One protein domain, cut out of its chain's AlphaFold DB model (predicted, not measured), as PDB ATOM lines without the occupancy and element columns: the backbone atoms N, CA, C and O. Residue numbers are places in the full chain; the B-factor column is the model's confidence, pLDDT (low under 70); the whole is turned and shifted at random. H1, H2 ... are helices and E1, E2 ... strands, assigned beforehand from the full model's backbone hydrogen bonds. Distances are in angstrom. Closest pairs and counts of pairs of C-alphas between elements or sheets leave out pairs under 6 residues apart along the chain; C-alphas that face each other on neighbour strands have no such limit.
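Overview. This is residues 11 to 117 of the 120 residues of an uncharacterized protein of Chryseobacterium sp (UniProt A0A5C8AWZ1). A long, strongly twisted sheet has helix H1 along one face, over E1 and E2. The small hairpin E4 and E5 lies beyond one end of the long strands, and residues 87 to 106 loop away from E6 and back towards H2. The printed part has 107 residues, with named elements in the order H1 E1 E2 E3 E4 E5 E6 H2; the sheet, E1 E2 E3 E6, is antiparallel and the class is mixed, helices and strands. It is compact, with a radius of gyration of the C-alphas of 13.8 A, yet elongated, spanning 45 by 28 by 22 A.

Along the chain. H1, residues 11 to 27, begins at C-alpha 11 (241.982, 275.870, 288.760) and is 24.6 A long. E1, residues 33 to 42, E2, residues 45 to 54, and E3, residues 57 to 68, measure 28.0 A, 28.3 A and 30.5 A; E3 bends by 61 degrees at residue 60. E4 is residues 72 to 74, E5 78 to 80 and E6 84 to 86. H2, residues 107 to 110, ends at C-alpha 110 (236.925, 266.647, 273.581).

Arrangement. H1 is on the sheet, two layers, at a height of 8.5 A; the closest C-alphas of H1 and E1 are those of Asn 22 and Ile 36, 5.8 A. E1, E2 and E3 form a meander, each strand the antiparallel neighbour of the one before, with N 38 and O 49 at 2.8 A and N 48 and O 65 at 2.8 A. E3 and E6 are antiparallel, with N 86 and O 66 at 2.8 A. In the hairpin E4 and E5, N 80 and O 72 are 2.8 A apart. H1 touches H2 with residues 17 to 21 alone, closest at the C-alphas of Phe 17 and Trp 108, 6.8 A. H1 has 12 of 13 O i to N i+4 pairs within hydrogen-bond range; H2 is too short for one.

Size, cuts and confidence. The two C-alphas farthest apart, Ile 31 and Lys 75, are 45.9 A from each other. The printed part has no cut, the link E6 to H2 is long, and no printed residue is under 70 in pLDDT.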
ATOM      1  N   ASN A  11     243.306 275.283 288.544       94.44
ATOM      2  CA  ASN A  11     241.982 275.870 288.760       94.44
ATOM      3  C   ASN A  11     241.617 276.873 287.662       94.44
ATOM      4  O   ASN A  11     240.533 276.767 287.104       94.44
ATOM      5  N   VAL A  12     242.549 277.750 287.271       95.00
ATOM      6  CA  VAL A  12     242.331 278.700 286.165       95.00
ATOM      7  C   VAL A  12     242.060 277.961 284.852       95.00
ATOM      8  O   VAL A  12     241.222 278.373 284.056       95.00
ATOM      9  N   SER A  13     242.752 276.848 284.614       95.62
ATOM     10  CA  SER A  13     242.557 276.038 283.404       95.62
ATOM     11  C   SER A  13     241.206 275.313 283.408       95.62
ATOM     12  O   SER A  13     240.537 275.236 282.380       95.62
ATOM     13  N   ILE A  14     240.768 274.827 284.574       96.44
ATOM     14  CA  ILE A  14     239.441 274.229 284.765       96.44
ATOM     15  C   ILE A  14     238.339 275.273 284.569       96.44
ATOM     16  O   ILE A  14     237.363 274.974 283.890       96.44
ATOM     17  N   GLU A  15     238.487 276.474 285.126       95.94
ATOM     18  CA  GLU A  15     237.529 277.576 284.964       95.94
ATOM     19  C   GLU A  15     237.368 277.940 283.486       95.94
ATOM     20  O   GLU A  15     236.256 277.901 282.971       95.94
ATOM     21  N   LYS A  16     238.474 278.132 282.755       95.06
ATOM     22  CA  LYS A  16     238.439 278.373 281.301       95.06
ATOM     23  C   LYS A  16     237.727 277.261 280.529       95.06
ATOM     24  O   LYS A  16     236.983 277.535 279.587       95.06
ATOM     25  N   PHE A  17     237.957 276.003 280.903       96.00
ATOM     26  CA  PHE A  17     237.262 274.869 280.294       96.00
ATOM     27  C   PHE A  17     235.757 274.901 280.601       96.00
ATOM     28  O   PHE A  17     234.942 274.672 279.709       96.00
ATOM     29  N   VAL A  18     235.373 275.209 281.842       96.75
ATOM     30  CA  VAL A  18     233.970 275.346 282.257       96.75
ATOM     31  C   VAL A  18     233.279 276.483 281.510       96.75
ATOM     32  O   VAL A  18     232.191 276.261 280.985       96.75
ATOM     33  N   ASP A  19     233.920 277.644 281.385       95.62
ATOM     34  CA  ASP A  19     233.396 278.792 280.639       95.62
ATOM     35  C   ASP A  19     233.143 278.433 279.174       95.62
ATOM     36  O   ASP A  19     232.069 278.704 278.635       95.62
ATOM     37  N   TYR A  20     234.094 277.741 278.538       94.31
ATOM     38  CA  TYR A  20     233.928 277.266 277.167       94.31
ATOM     39  C   TYR A  20     232.706 276.348 277.014       94.31
ATOM     40  O   TYR A  20     231.915 276.508 276.081       94.31
ATOM     41  N   VAL A  21     232.527 275.377 277.915       95.19
ATOM     42  CA  VAL A  21     231.404 274.437 277.806       95.19
ATOM     43  C   VAL A  21     230.073 275.095 278.181       95.19
ATOM     44  O   VAL A  21     229.061 274.816 277.538       95.19
ATOM     45  N   ASN A  22     230.054 276.012 279.150       95.75
ATOM     46  CA  ASN A  22     228.866 276.813 279.451       95.75
ATOM     47  C   ASN A  22     228.442 277.651 278.238       95.75
ATOM     48  O   ASN A  22     227.261 277.651 277.899       95.75
ATOM     49  N   ALA A  23     229.389 278.231 277.496       93.88
ATOM     50  CA  ALA A  23     229.091 278.926 276.244       93.88
ATOM     51  C   ALA A  23     228.510 277.996 275.156       93.88
ATOM     52  O   ALA A  23     227.729 278.445 274.316       93.88
ATOM     53  N   ILE A  24     228.848 276.696 275.145       92.94
ATOM     54  CA  ILE A  24     228.159 275.708 274.291       92.94
ATOM     55  C   ILE A  24     226.715 275.522 274.760       92.94
ATOM     56  O   ILE A  24     225.808 275.502 273.931       92.94
ATOM     57  N   PHE A  25     226.490 275.372 276.066       93.81
ATOM     58  CA  PHE A  25     225.146 275.166 276.602       93.81
ATOM     59  C   PHE A  25     224.235 276.358 276.335       93.81
ATOM     60  O   PHE A  25     223.108 276.151 275.901       93.81
ATOM     61  N   GLU A  26     224.723 277.579 276.541       91.81
ATOM     62  CA  GLU A  26     223.979 278.823 276.322       91.81
ATOM     63  C   GLU A  26     223.424 278.949 274.901       91.81
ATOM     64  O   GLU A  26     222.272 279.337 274.730       91.81
ATOM     65  N   ARG A  27     224.187 278.537 273.879       88.00
ATOM     66  CA  ARG A  27     223.730 278.552 272.473       88.00
ATOM     67  C   ARG A  27     222.512 277.664 272.215       88.00
ATOM     68  O   ARG A  27     221.801 277.892 271.242       88.00
ATOM     69  N   ASN A  28     222.289 276.672 273.073       80.75
ATOM     70  CA  ASN A  28     221.226 275.679 272.955       80.75
ATOM     71  C   ASN A  28     220.145 275.839 274.041       80.75
ATOM     72  O   ASN A  28     219.307 274.952 274.207       80.75
ATOM     73  N   GLN A  29     220.167 276.928 274.819       80.69
ATOM     74  CA  GLN A  29     219.176 277.150 275.872       80.69
ATOM     75  C   GLN A  29     217.804 277.515 275.301       80.69
ATOM     76  O   GLN A  29     217.673 278.202 274.288       80.69
ATOM     77  N   VAL A  30     216.766 277.072 276.008       81.12
ATOM     78  CA  VAL A  30     215.365 277.398 275.732       81.12
ATOM     79  C   VAL A  30     214.857 278.297 276.857       81.12
ATOM     80  O   VAL A  30     215.330 278.219 277.989       81.12
ATOM     81  N   ILE A  31     213.879 279.155 276.562       85.06
ATOM     82  CA  ILE A  31     213.254 280.047 277.547       85.06
ATOM     83  C   ILE A  31     212.857 279.257 278.807       85.06
ATOM     84  O   ILE A  31     212.229 278.203 278.722       85.06
ATOM     85  N   ASN A  32     213.200 279.799 279.981       86.75
ATOM     86  CA  ASN A  32     212.977 279.203 281.306       86.75
ATOM     87  C   ASN A  32     213.717 277.883 281.581       86.75
ATOM     88  O   ASN A  32     213.413 277.234 282.579       86.75
ATOM     89  N   GLN A  33     214.684 277.486 280.755       90.50
ATOM     90  CA  GLN A  33     215.555 276.349 281.027       90.50
ATOM     91  C   GLN A  33     217.016 276.771 280.933       90.50
ATOM     92  O   GLN A  33     217.425 277.440 279.989       90.50
ATOM     93  N   ARG A  34     217.826 276.341 281.901       92.94
ATOM     94  CA  ARG A  34     219.276 276.545 281.854       92.94
ATOM     95  C   ARG A  34     220.006 275.255 282.166       92.94
ATOM     96  O   ARG A  34     219.590 274.471 283.019       92.94
ATOM     97  N   LYS A  35     221.132 275.071 281.492       94.94
ATOM     98  CA  LYS A  35     222.091 274.006 281.759       94.94
ATOM     99  C   LYS A  35     223.428 274.667 282.037       94.94
ATOM    100  O   LYS A  35     223.898 275.442 281.209       94.94
ATOM    101  N   ILE A  36     224.005 274.369 283.193       95.62
ATOM    102  CA  ILE A  36     225.274 274.946 283.643       95.62
ATOM    103  C   ILE A  36     226.205 273.850 284.141       95.62
ATOM    104  O   ILE A  36     225.754 272.795 284.586       95.62
ATOM    105  N   LEU A  37     227.503 274.109 284.084       97.25
ATOM    106  CA  LEU A  37     228.531 273.322 284.743       97.25
ATOM    107  C   LEU A  37     228.890 273.908 286.100       97.25
ATOM    108  O   LEU A  37     229.198 275.089 286.223       97.25
ATOM    109  N   VAL A  38     228.913 273.034 287.098       97.44
ATOM    110  CA  VAL A  38     229.330 273.321 288.466       97.44
ATOM    111  C   VAL A  38     230.578 272.505 288.786       97.44
ATOM    112  O   VAL A  38     230.673 271.315 288.466       97.44
ATOM    113  N   ILE A  39     231.550 273.153 289.424       97.94
ATOM    114  CA  ILE A  39     232.825 272.557 289.822       97.94
ATOM    115  C   ILE A  39     232.680 271.936 291.215       97.94
ATOM    116  O   ILE A  39     232.271 272.598 292.163       97.94
ATOM    117  N   ASN A  40     233.053 270.664 291.360       96.94
ATOM    118  CA  ASN A  40     233.092 269.972 292.645       96.94
ATOM    119  C   ASN A  40     234.445 269.280 292.847       96.94
ATOM    120  O   ASN A  40     234.794 268.337 292.136       96.94
ATOM    121  N   HIS A  41     235.220 269.728 293.831       94.50
ATOM    122  CA  HIS A  41     236.508 269.120 294.155       94.50
ATOM    123  C   HIS A  41     236.337 267.973 295.156       94.50
ATOM    124  O   HIS A  41     235.756 268.156 296.224       94.50
ATOM    125  N   SER A  42     236.890 266.798 294.853       88.12
ATOM    126  CA  SER A  42     236.854 265.648 295.759       88.12
ATOM    127  C   SER A  42     238.026 264.699 295.518       88.12
ATOM    128  O   SER A  42     238.158 264.105 294.446       88.12
ATOM    129  N   GLY A  43     238.883 264.543 296.532       89.19
ATOM    130  CA  GLY A  43     240.052 263.666 296.474       89.19
ATOM    131  C   GLY A  43     240.930 263.948 295.251       89.19
ATOM    132  O   GLY A  43     241.353 265.082 295.026       89.19
ATOM    133  N   LEU A  44     241.161 262.909 294.446       92.38
ATOM    134  CA  LEU A  44     241.977 262.955 293.226       92.38
ATOM    135  C   LEU A  44     241.320 263.713 292.062       92.38
ATOM    136  O   LEU A  44     241.974 263.951 291.050       92.38
ATOM    137  N   TRP A  45     240.045 264.089 292.182       96.38
ATOM    138  CA  TRP A  45     239.253 264.595 291.070       96.38
ATOM    139  C   TRP A  45     238.737 266.006 291.312       96.38
ATOM    140  O   TRP A  45     238.319 266.374 292.410       96.38
ATOM    141  N   THR A  46     238.669 266.776 290.234       97.81
ATOM    142  CA  THR A  46     237.671 267.829 290.090       97.81
ATOM    143  C   THR A  46     236.565 267.284 289.200       97.81
ATOM    144  O   THR A  46     236.771 267.026 288.018       97.81
ATOM    145  N   LYS A  47     235.394 267.051 289.780       97.81
ATOM    146  CA  LYS A  47     234.204 266.591 289.078       97.81
ATOM    147  C   LYS A  47     233.455 267.800 288.543       97.81
ATOM    148  O   LYS A  47     233.100 268.696 289.302       97.81
ATOM    149  N   LEU A  48     233.195 267.798 287.248       98.00
ATOM    150  CA  LEU A  48     232.366 268.795 286.599       98.00
ATOM    151  C   LEU A  48     230.957 268.226 286.462       98.00
ATOM    152  O   LEU A  48     230.769 267.186 285.830       98.00
ATOM    153  N   VAL A  49     229.981 268.864 287.098       98.00
ATOM    154  CA  VAL A  49     228.592 268.397 287.159       98.00
ATOM    155  C   VAL A  49     227.732 269.333 286.332       98.00
ATOM    156  O   VAL A  49     227.733 270.534 286.563       98.00
ATOM    157  N   THR A  50     226.987 268.792 285.373       97.31
ATOM    158  CA  THR A  50     225.906 269.551 284.748       97.31
ATOM    159  C   THR A  50     224.724 269.601 285.693       97.31
ATOM    160  O   THR A  50     224.241 268.546 286.115       97.31
ATOM    161  N   GLU A  51     224.219 270.796 285.938       97.19
ATOM    162  CA  GLU A  51     222.932 271.024 286.573       97.19
ATOM    163  C   GLU A  51     221.959 271.569 285.536       97.19
ATOM    164  O   GLU A  51     222.260 272.540 284.837       97.19
ATOM    165  N   GLN A  52     220.805 270.918 285.415       95.69
ATOM    166  CA  GLN A  52     219.713 271.384 284.571       95.69
ATOM    167  C   GLN A  52     218.612 271.935 285.456       95.69
ATOM    168  O   GLN A  52     218.180 271.282 286.408       95.69
ATOM    169  N   TRP A  53     218.151 273.124 285.104       95.62
ATOM    170  CA  TRP A  53     217.143 273.858 285.842       95.62
ATOM    171  C   TRP A  53     215.982 274.208 284.921       95.62
ATOM    172  O   TRP A  53     216.192 274.542 283.752       95.62
ATOM    173  N   SER A  54     214.775 274.174 285.474       94.38
ATOM    174  CA  SER A  54     213.567 274.724 284.868       94.38
ATOM    175  C   SER A  54     213.018 275.786 285.809       94.38
ATOM    176  O   SER A  54     212.659 275.478 286.945       94.38
ATOM    177  N   LYS A  55     212.968 277.042 285.355       90.75
ATOM    178  CA  LYS A  55     212.794 278.213 286.227       90.75
ATOM    179  C   LYS A  55     213.828 278.156 287.366       90.75
ATOM    180  O   LYS A  55     215.024 278.071 287.090       90.75
ATOM    181  N   ASP A  56     213.366 278.119 288.610       91.38
ATOM    182  CA  ASP A  56     214.199 278.069 289.813       91.38
ATOM    183  C   ASP A  56     214.294 276.660 290.423       91.38
ATOM    184  O   ASP A  56     214.810 276.492 291.526       91.38
ATOM    185  N   GLU A  57     213.818 275.629 289.717       96.12
ATOM    186  CA  GLU A  57     213.844 274.243 290.185       96.12
ATOM    187  C   GLU A  57     214.958 273.443 289.501       96.12
ATOM    188  O   GLU A  57     215.049 273.391 288.269       96.12
ATOM    189  N   LEU A  58     215.808 272.794 290.302       96.56
ATOM    190  CA  LEU A  58     216.810 271.846 289.821       96.56
ATOM    191  C   LEU A  58     216.116 270.541 289.424       96.56
ATOM    192  O   LEU A  58     215.670 269.786 290.283       96.56
ATOM    193  N   ILE A  59     216.087 270.244 288.127       96.94
ATOM    194  CA  ILE A  59     215.365 269.082 287.592       96.94
ATOM    195  C   ILE A  59     216.268 267.873 287.355       96.94
ATOM    196  O   ILE A  59     215.809 266.733 287.417       96.94
ATOM    197  N   SER A  60     217.557 268.079 287.071       96.31
ATOM    198  CA  SER A  60     218.484 266.961 286.896       96.31
ATOM    199  C   SER A  60     219.939 267.339 287.137       96.31
ATOM    200  O   SER A  60     220.355 268.493 286.997       96.31
ATOM    201  N   ARG A  61     220.731 266.323 287.493       97.06
ATOM    202  CA  ARG A  61     222.186 266.413 287.572       97.06
ATOM    203  C   ARG A  61     222.828 265.222 286.890       97.06
ATOM    204  O   ARG A  61     222.390 264.086 287.056       97.06
ATOM    205  N   SER A  62     223.929 265.478 286.203       96.19
ATOM    206  CA  SER A  62     224.792 264.437 285.651       96.19
ATOM    207  C   SER A  62     226.244 264.865 285.728       96.19
ATOM    208  O   SER A  62     226.556 266.051 285.696       96.19
ATOM    209  N   VAL A  63     227.155 263.904 285.836       97.69
ATOM    210  CA  VAL A  63     228.577 264.215 285.699       97.69
ATOM    211  C   VAL A  63     228.870 264.458 284.226       97.69
ATOM    212  O   VAL A  63     228.455 263.673 283.381       97.69
ATOM    213  N   TYR A  64     229.579 265.539 283.929       97.50
ATOM    214  CA  TYR A  64     230.038 265.880 282.589       97.50
ATOM    215  C   TYR A  64     231.448 265.352 282.337       97.50
ATOM    216  O   TYR A  64     231.699 264.703 281.324       97.50
ATOM    217  N   ALA A  65     232.357 265.597 283.284       97.69
ATOM    218  CA  ALA A  65     233.751 265.185 283.207       97.69
ATOM    219  C   ALA A  65     234.373 265.029 284.599       97.69
ATOM    220  O   ALA A  65     233.896 265.592 285.587       97.69
ATOM    221  N   PHE A  66     235.480 264.298 284.654       97.75
ATOM    222  CA  PHE A  66     236.407 264.287 285.779       97.75
ATOM    223  C   PHE A  66     237.749 264.847 285.316       97.75
ATOM    224  O   PHE A  66     238.258 264.422 284.284       97.75
ATOM    225  N   ILE A  67     238.332 265.762 286.083       97.56
ATOM    226  CA  ILE A  67     239.669 266.305 285.843       97.56
ATOM    227  C   ILE A  67     240.612 265.758 286.908       97.56
ATOM    228  O   ILE A  67     240.322 265.889 288.101       97.56
ATOM    229  N   SER A  68     241.718 265.134 286.502       97.06
ATOM    230  CA  SER A  68     242.703 264.631 287.466       97.06
ATOM    231  C   SER A  68     243.433 265.790 288.135       97.06
ATOM    232  O   SER A  68     243.955 266.679 287.464       97.06
ATOM    233  N   ARG A  69     243.503 265.773 289.466       95.88
ATOM    234  CA  ARG A  69     244.196 266.805 290.250       95.88
ATOM    235  C   ARG A  69     245.653 266.478 290.523       95.88
ATOM    236  O   ARG A  69     246.384 267.353 290.973       95.88
ATOM    237  N   THR A  70     246.091 265.255 290.257       93.31
ATOM    238  CA  THR A  70     247.477 264.820 290.449       93.31
ATOM    239  C   THR A  70     247.863 263.831 289.361       93.31
ATOM    240  O   THR A  70     246.994 263.208 288.741       93.31
ATOM    241  N   ASP A  71     249.163 263.643 289.165       95.31
ATOM    242  CA  ASP A  71     249.644 262.422 288.533       95.31
ATOM    243  C   ASP A  71     249.394 261.241 289.476       95.31
ATOM    244  O   ASP A  71     249.469 261.373 290.703       95.31
ATOM    245  N   ASN A  72     249.018 260.093 288.922       93.56
ATOM    246  CA  ASN A  72     248.801 258.869 289.690       93.56
ATOM    247  C   ASN A  72     248.867 257.643 288.768       93.56
ATOM    248  O   ASN A  72     248.792 257.765 287.548       93.56
ATOM    249  N   CYS A  73     248.960 256.441 289.327       92.31
ATOM    250  CA  CYS A  73     248.841 255.202 288.571       92.31
ATOM    251  C   CYS A  73     247.994 254.202 289.354       92.31
ATOM    252  O   CYS A  73     248.276 253.893 290.510       92.31
ATOM    253  N   THR A  74     246.941 253.685 288.725       88.50
ATOM    254  CA  THR A  74     246.055 252.697 289.350       88.50
ATOM    255  C   THR A  74     245.881 251.492 288.440       88.50
ATOM    256  O   THR A  74     245.886 251.613 287.217       88.50
ATOM    257  N   LYS A  75     245.645 250.315 289.028       87.25
ATOM    258  CA  LYS A  75     245.365 249.095 288.252       87.25
ATOM    259  C   LYS A  75     244.123 249.237 287.362       87.25
ATOM    260  O   LYS A  75     244.043 248.615 286.311       87.25
ATOM    261  N   THR A  76     243.145 250.035 287.792       86.25
ATOM    262  CA  THR A  76     241.842 250.160 287.131       86.25
ATOM    263  C   THR A  76     241.789 251.275 286.093       86.25
ATOM    264  O   THR A  76     241.131 251.088 285.074       86.25
ATOM    265  N   LEU A  77     242.460 252.409 286.308       88.06
ATOM    266  CA  LEU A  77     242.439 253.554 285.383       88.06
ATOM    267  C   LEU A  77     243.739 253.720 284.587       88.06
ATOM    268  O   LEU A  77     243.755 254.477 283.619       88.06
ATOM    269  N   GLY A  78     244.799 252.995 284.952       89.38
ATOM    270  CA  GLY A  78     246.131 253.171 284.384       89.38
ATOM    271  C   GLY A  78     246.790 254.448 284.896       89.38
ATOM    272  O   GLY A  78     246.581 254.843 286.048       89.38
ATOM    273  N   GLN A  79     247.587 255.074 284.034       91.88
ATOM    274  CA  GLN A  79     248.258 256.334 284.326       91.88
ATOM    275  C   GLN A  79     247.263 257.496 284.259       91.88
ATOM    276  O   GLN A  79     246.607 257.721 283.241       91.88
ATOM    277  N   LEU A  80     247.177 258.233 285.360       94.06
ATOM    278  CA  LEU A  80     246.498 259.510 285.457       94.06
ATOM    279  C   LEU A  80     247.537 260.613 285.328       94.06
ATOM    280  O   LEU A  80     248.541 260.596 286.034       94.06
ATOM    281  N   VAL A  81     247.267 261.561 284.439       94.94
ATOM    282  CA  VAL A  81     248.083 262.762 284.248       94.94
ATOM    283  C   VAL A  81     247.360 263.955 284.856       94.94
ATOM    284  O   VAL A  81     246.151 264.105 284.647       94.94
ATOM    285  N   HIS A  82     248.081 264.799 285.589       96.12
ATOM    286  CA  HIS A  82     247.580 266.056 286.137       96.12
ATOM    287  C   HIS A  82     246.905 266.907 285.045       96.12
ATOM    288  O   HIS A  82     247.457 267.107 283.963       96.12
ATOM    289  N   GLY A  83     245.680 267.377 285.301       96.31
ATOM    290  CA  GLY A  83     244.866 268.123 284.332       96.31
ATOM    291  C   GLY A  83     244.152 267.270 283.277       96.31
ATOM    292  O   GLY A  83     243.340 267.792 282.513       96.31
ATOM    293  N   GLY A  84     244.385 265.955 283.240       96.38
ATOM    294  CA  GLY A  84     243.721 265.064 282.291       96.38
ATOM    295  C   GLY A  84     242.196 265.109 282.432       96.38
ATOM    296  O   GLY A  84     241.673 265.029 283.545       96.38
ATOM    297  N   ILE A  85     241.497 265.212 281.302       96.88
ATOM    298  CA  ILE A  85     240.036 265.254 281.186       96.88
ATOM    299  C   ILE A  85     239.529 263.838 280.916       96.88
ATOM    300  O   ILE A  85     239.912 263.216 279.927       96.88
ATOM    301  N   TYR A  86     238.632 263.328 281.753       96.00
ATOM    302  CA  TYR A  86     238.093 261.975 281.645       96.00
ATOM    303  C   TYR A  86     236.575 262.002 281.514       96.00
ATOM    304  O   TYR A  86     235.873 262.733 282.218       96.00
ATOM    305  N   LYS A  87     236.059 261.135 280.640       95.62
ATOM    306  CA  LYS A  87     234.622 260.887 280.515       95.62
ATOM    307  C   LYS A  87     234.100 260.189 281.782       95.62
ATOM    308  O   LYS A  87     234.791 259.309 282.294       95.62
ATOM    309  N   PRO A  88     232.898 260.504 282.284       95.62
ATOM    310  CA  PRO A  88     232.279 259.750 283.371       95.62
ATOM    311  C   PRO A  88     231.903 258.326 282.937       95.62
ATOM    312  O   PRO A  88     231.305 258.133 281.879       95.62
ATOM    313  N   ALA A  89     232.224 257.332 283.767       94.25
ATOM    314  CA  ALA A  89     231.660 255.977 283.669       94.25
ATOM    315  C   ALA A  89     230.513 255.772 284.670       94.25
ATOM    316  O   ALA A  89     229.618 254.964 284.448       94.25
ATOM    317  N   SER A  90     230.538 256.514 285.778       94.81
ATOM    318  CA  SER A  90     229.475 256.581 286.777       94.81
ATOM    319  C   SER A  90     229.481 257.953 287.453       94.81
ATOM    320  O   SER A  90     230.325 258.804 287.162       94.81
ATOM    321  N   TRP A  91     228.579 258.160 288.416       95.00
ATOM    322  CA  TRP A  91     228.593 259.360 289.253       95.00
ATOM    323  C   TRP A  91     229.898 259.532 290.043       95.00
ATOM    324  O   TRP A  91     230.322 260.657 290.311       95.00
ATOM    325  N   ALA A  92     230.529 258.428 290.450       93.06
ATOM    326  CA  ALA A  92     231.669 258.433 291.363       93.06
ATOM    327  C   ALA A  92     233.018 258.194 290.672       93.06
ATOM    328  O   ALA A  92     234.048 258.502 291.265       93.06
ATOM    329  N   ALA A  93     233.024 257.670 289.443       93.50
ATOM    330  CA  ALA A  93     234.249 257.236 288.781       93.50
ATOM    331  C   ALA A  93     234.310 257.616 287.289       93.50
ATOM    332  O   ALA A  93     233.302 257.502 286.574       93.50
ATOM    333  N   PRO A  94     235.500 258.002 286.792       95.31
ATOM    334  CA  PRO A  94     235.738 258.184 285.370       95.31
ATOM    335  C   PRO A  94     235.886 256.854 284.626       95.31
ATOM    336  O   PRO A  94     236.171 255.805 285.204       95.31
ATOM    337  N   ALA A  95     235.726 256.920 283.308       92.94
ATOM    338  CA  ALA A  95     236.138 255.885 282.378       92.94
ATOM    339  C   ALA A  95     237.665 255.870 282.218       92.94
ATOM    340  O   ALA A  95     238.360 256.838 282.532       92.94
ATOM    341  N   LYS A  96     238.183 254.769 281.663       90.12
ATOM    342  CA  LYS A  96     239.601 254.659 281.312       90.12
ATOM    343  C   LYS A  96     239.997 255.687 280.243       90.12
ATOM    344  O   LYS A  96     239.209 256.015 279.342       90.12
ATOM    345  N   HIS A  97     241.269 256.081 280.324       89.75
ATOM    346  CA  HIS A  97     241.984 257.000 279.436       89.75
ATOM    347  C   HIS A  97     241.502 258.451 279.521       89.75
ATOM    348  O   HIS A  97     240.302 258.719 279.601       89.75
ATOM    349  N   ALA A  98     242.440 259.392 279.446       92.56
ATOM    350  CA  ALA A  98     242.104 260.791 279.229       92.56
ATOM    351  C   ALA A  98     241.542 260.984 277.806       92.56
ATOM    352  O   ALA A  98     241.761 260.164 276.912       92.56
ATOM    353  N   ARG A  99     240.760 262.040 277.601       92.81
ATOM    354  CA  ARG A  99     240.239 262.493 276.297       92.81
ATOM    355  C   ARG A  99     240.909 263.791 275.834       92.81
ATOM    356  O   ARG A  99     240.705 264.206 274.703       92.81
ATOM    357  N   GLY A 100     241.704 264.392 276.710       93.06
ATOM    358  CA  GLY A 100     242.489 265.605 276.517       93.06
ATOM    359  C   GLY A 100     243.070 266.041 277.861       93.06
ATOM    360  O   GLY A 100     242.886 265.343 278.866       93.06
ATOM    361  N   ASN A 101     243.727 267.191 277.901       95.12
ATOM    362  CA  ASN A 101     244.183 267.825 279.132       95.12
ATOM    363  C   ASN A 101     243.702 269.284 279.176       95.12
ATOM    364  O   ASN A 101     243.698 269.950 278.147       95.12
ATOM    365  N   VAL A 102     243.290 269.795 280.341       96.00
ATOM    366  CA  VAL A 102     242.851 271.201 280.489       96.00
ATOM    367  C   VAL A 102     243.963 272.213 280.201       96.00
ATOM    368  O   VAL A 102     243.658 273.363 279.900       96.00
ATOM    369  N   PHE A 103     245.228 271.793 280.270       94.75
ATOM    370  CA  PHE A 103     246.372 272.630 279.901       94.75
ATOM    371  C   PHE A 103     246.621 272.689 278.389       94.75
ATOM    372  O   PHE A 103     247.378 273.547 277.941       94.75
ATOM    373  N   ASP A 104     245.998 271.810 277.598       91.06
ATOM    374  CA  ASP A 104     246.193 271.801 276.153       91.06
ATOM    375  C   ASP A 104     245.472 272.986 275.504       91.06
ATOM    376  O   ASP A 104     244.299 273.256 275.780       91.06
ATOM    377  N   GLU A 105     246.114 273.600 274.506       82.12
ATOM    378  CA  GLU A 105     245.504 274.620 273.639       82.12
ATOM    379  C   GLU A 105     244.294 274.112 272.844       82.12
ATOM    380  O   GLU A 105     243.685 274.866 272.106       82.12
ATOM    381  N   LYS A 106     243.972 272.819 272.896       82.56
ATOM    382  CA  LYS A 106     242.814 272.221 272.213       82.56
ATOM    383  C   LYS A 106     241.976 271.375 273.164       82.56
ATOM    384  O   LYS A 106     241.240 270.495 272.714       82.56
ATOM    385  N   SER A 107     242.062 271.648 274.468       78.88
ATOM    386  CA  SER A 107     241.337 270.936 275.529       78.88
ATOM    387  C   SER A 107     239.832 270.811 275.252       78.88
ATOM    388  O   SER A 107     239.221 269.775 275.510       78.88
ATOM    389  N   TRP A 108     239.244 271.826 274.620       82.06
ATOM    390  CA  TRP A 108     237.842 271.875 274.213       82.06
ATOM    391  C   TRP A 108     237.431 270.887 273.120       82.06
ATOM    392  O   TRP A 108     236.245 270.604 272.982       82.06
ATOM    393  N   THR A 109     238.361 270.355 272.324       86.44
ATOM    394  CA  THR A 109     238.018 269.447 271.211       86.44
ATOM    395  C   THR A 109     237.380 268.142 271.685       86.44
ATOM    396  O   THR A 109     236.666 267.492 270.921       86.44
ATOM    397  N   CYS A 110     237.585 267.784 272.957       90.75
ATOM    398  CA  CYS A 110     236.925 266.647 273.581       90.75
ATOM    399  C   CYS A 110     235.536 266.977 274.164       90.75
ATOM    400  O   CYS A 110     234.834 266.059 274.580       90.75
ATOM    401  N   ALA A 111     235.115 268.243 274.198       93.12
ATOM    402  CA  ALA A 111     233.890 268.692 274.851       93.12
ATOM    403  C   ALA A 111     232.755 268.952 273.848       93.12
ATOM    404  O   ALA A 111     232.910 269.713 272.894       93.12
ATOM    405  N   GLY A 112     231.592 268.341 274.084       90.94
ATOM    406  CA  GLY A 112     230.360 268.585 273.330       90.94
ATOM    407  C   GLY A 112     229.156 268.865 274.232       90.94
ATOM    408  O   GLY A 112     229.217 268.708 275.453       90.94
ATOM    409  N   GLU A 113     228.031 269.241 273.627       89.69
ATOM    410  CA  GLU A 113     226.776 269.574 274.327       89.69
ATOM    411  C   GLU A 113     226.277 268.445 275.249       89.69
ATOM    412  O   GLU A 113     225.780 268.681 276.357       89.69
ATOM    413  N   TYR A 114     226.444 267.200 274.801       88.75
ATOM    414  CA  TYR A 114     225.957 266.005 275.491       88.75
ATOM    415  C   TYR A 114     227.019 265.317 276.356       88.75
ATOM    416  O   TYR A 114     226.743 264.276 276.950       88.75
ATOM    417  N   GLY A 115     228.223 265.884 276.457       90.94
ATOM    418  CA  GLY A 115     229.311 265.326 277.258       90.94
ATOM    419  C   GLY A 115     230.649 265.310 276.534       90.94
ATOM    420  O   GLY A 115     230.800 265.835 275.430       90.94
ATOM    421  N   ILE A 116     231.621 264.654 277.165       92.69
ATOM    422  CA  ILE A 116     232.935 264.414 276.573       92.69
ATOM    423  C   ILE A 116     232.829 263.354 275.463       92.69
ATOM    424  O   ILE A 116     232.322 262.243 275.692       92.69
ATOM    425  N   VAL A 117     233.309 263.690 274.264       86.94
ATOM    426  CA  VAL A 117     233.289 262.800 273.094       86.94
ATOM    427  C   VAL A 117     234.261 261.626 273.257       86.94
ATOM    428  O   VAL A 117     235.203 261.659 274.053       86.94
TER     429      VAL A 117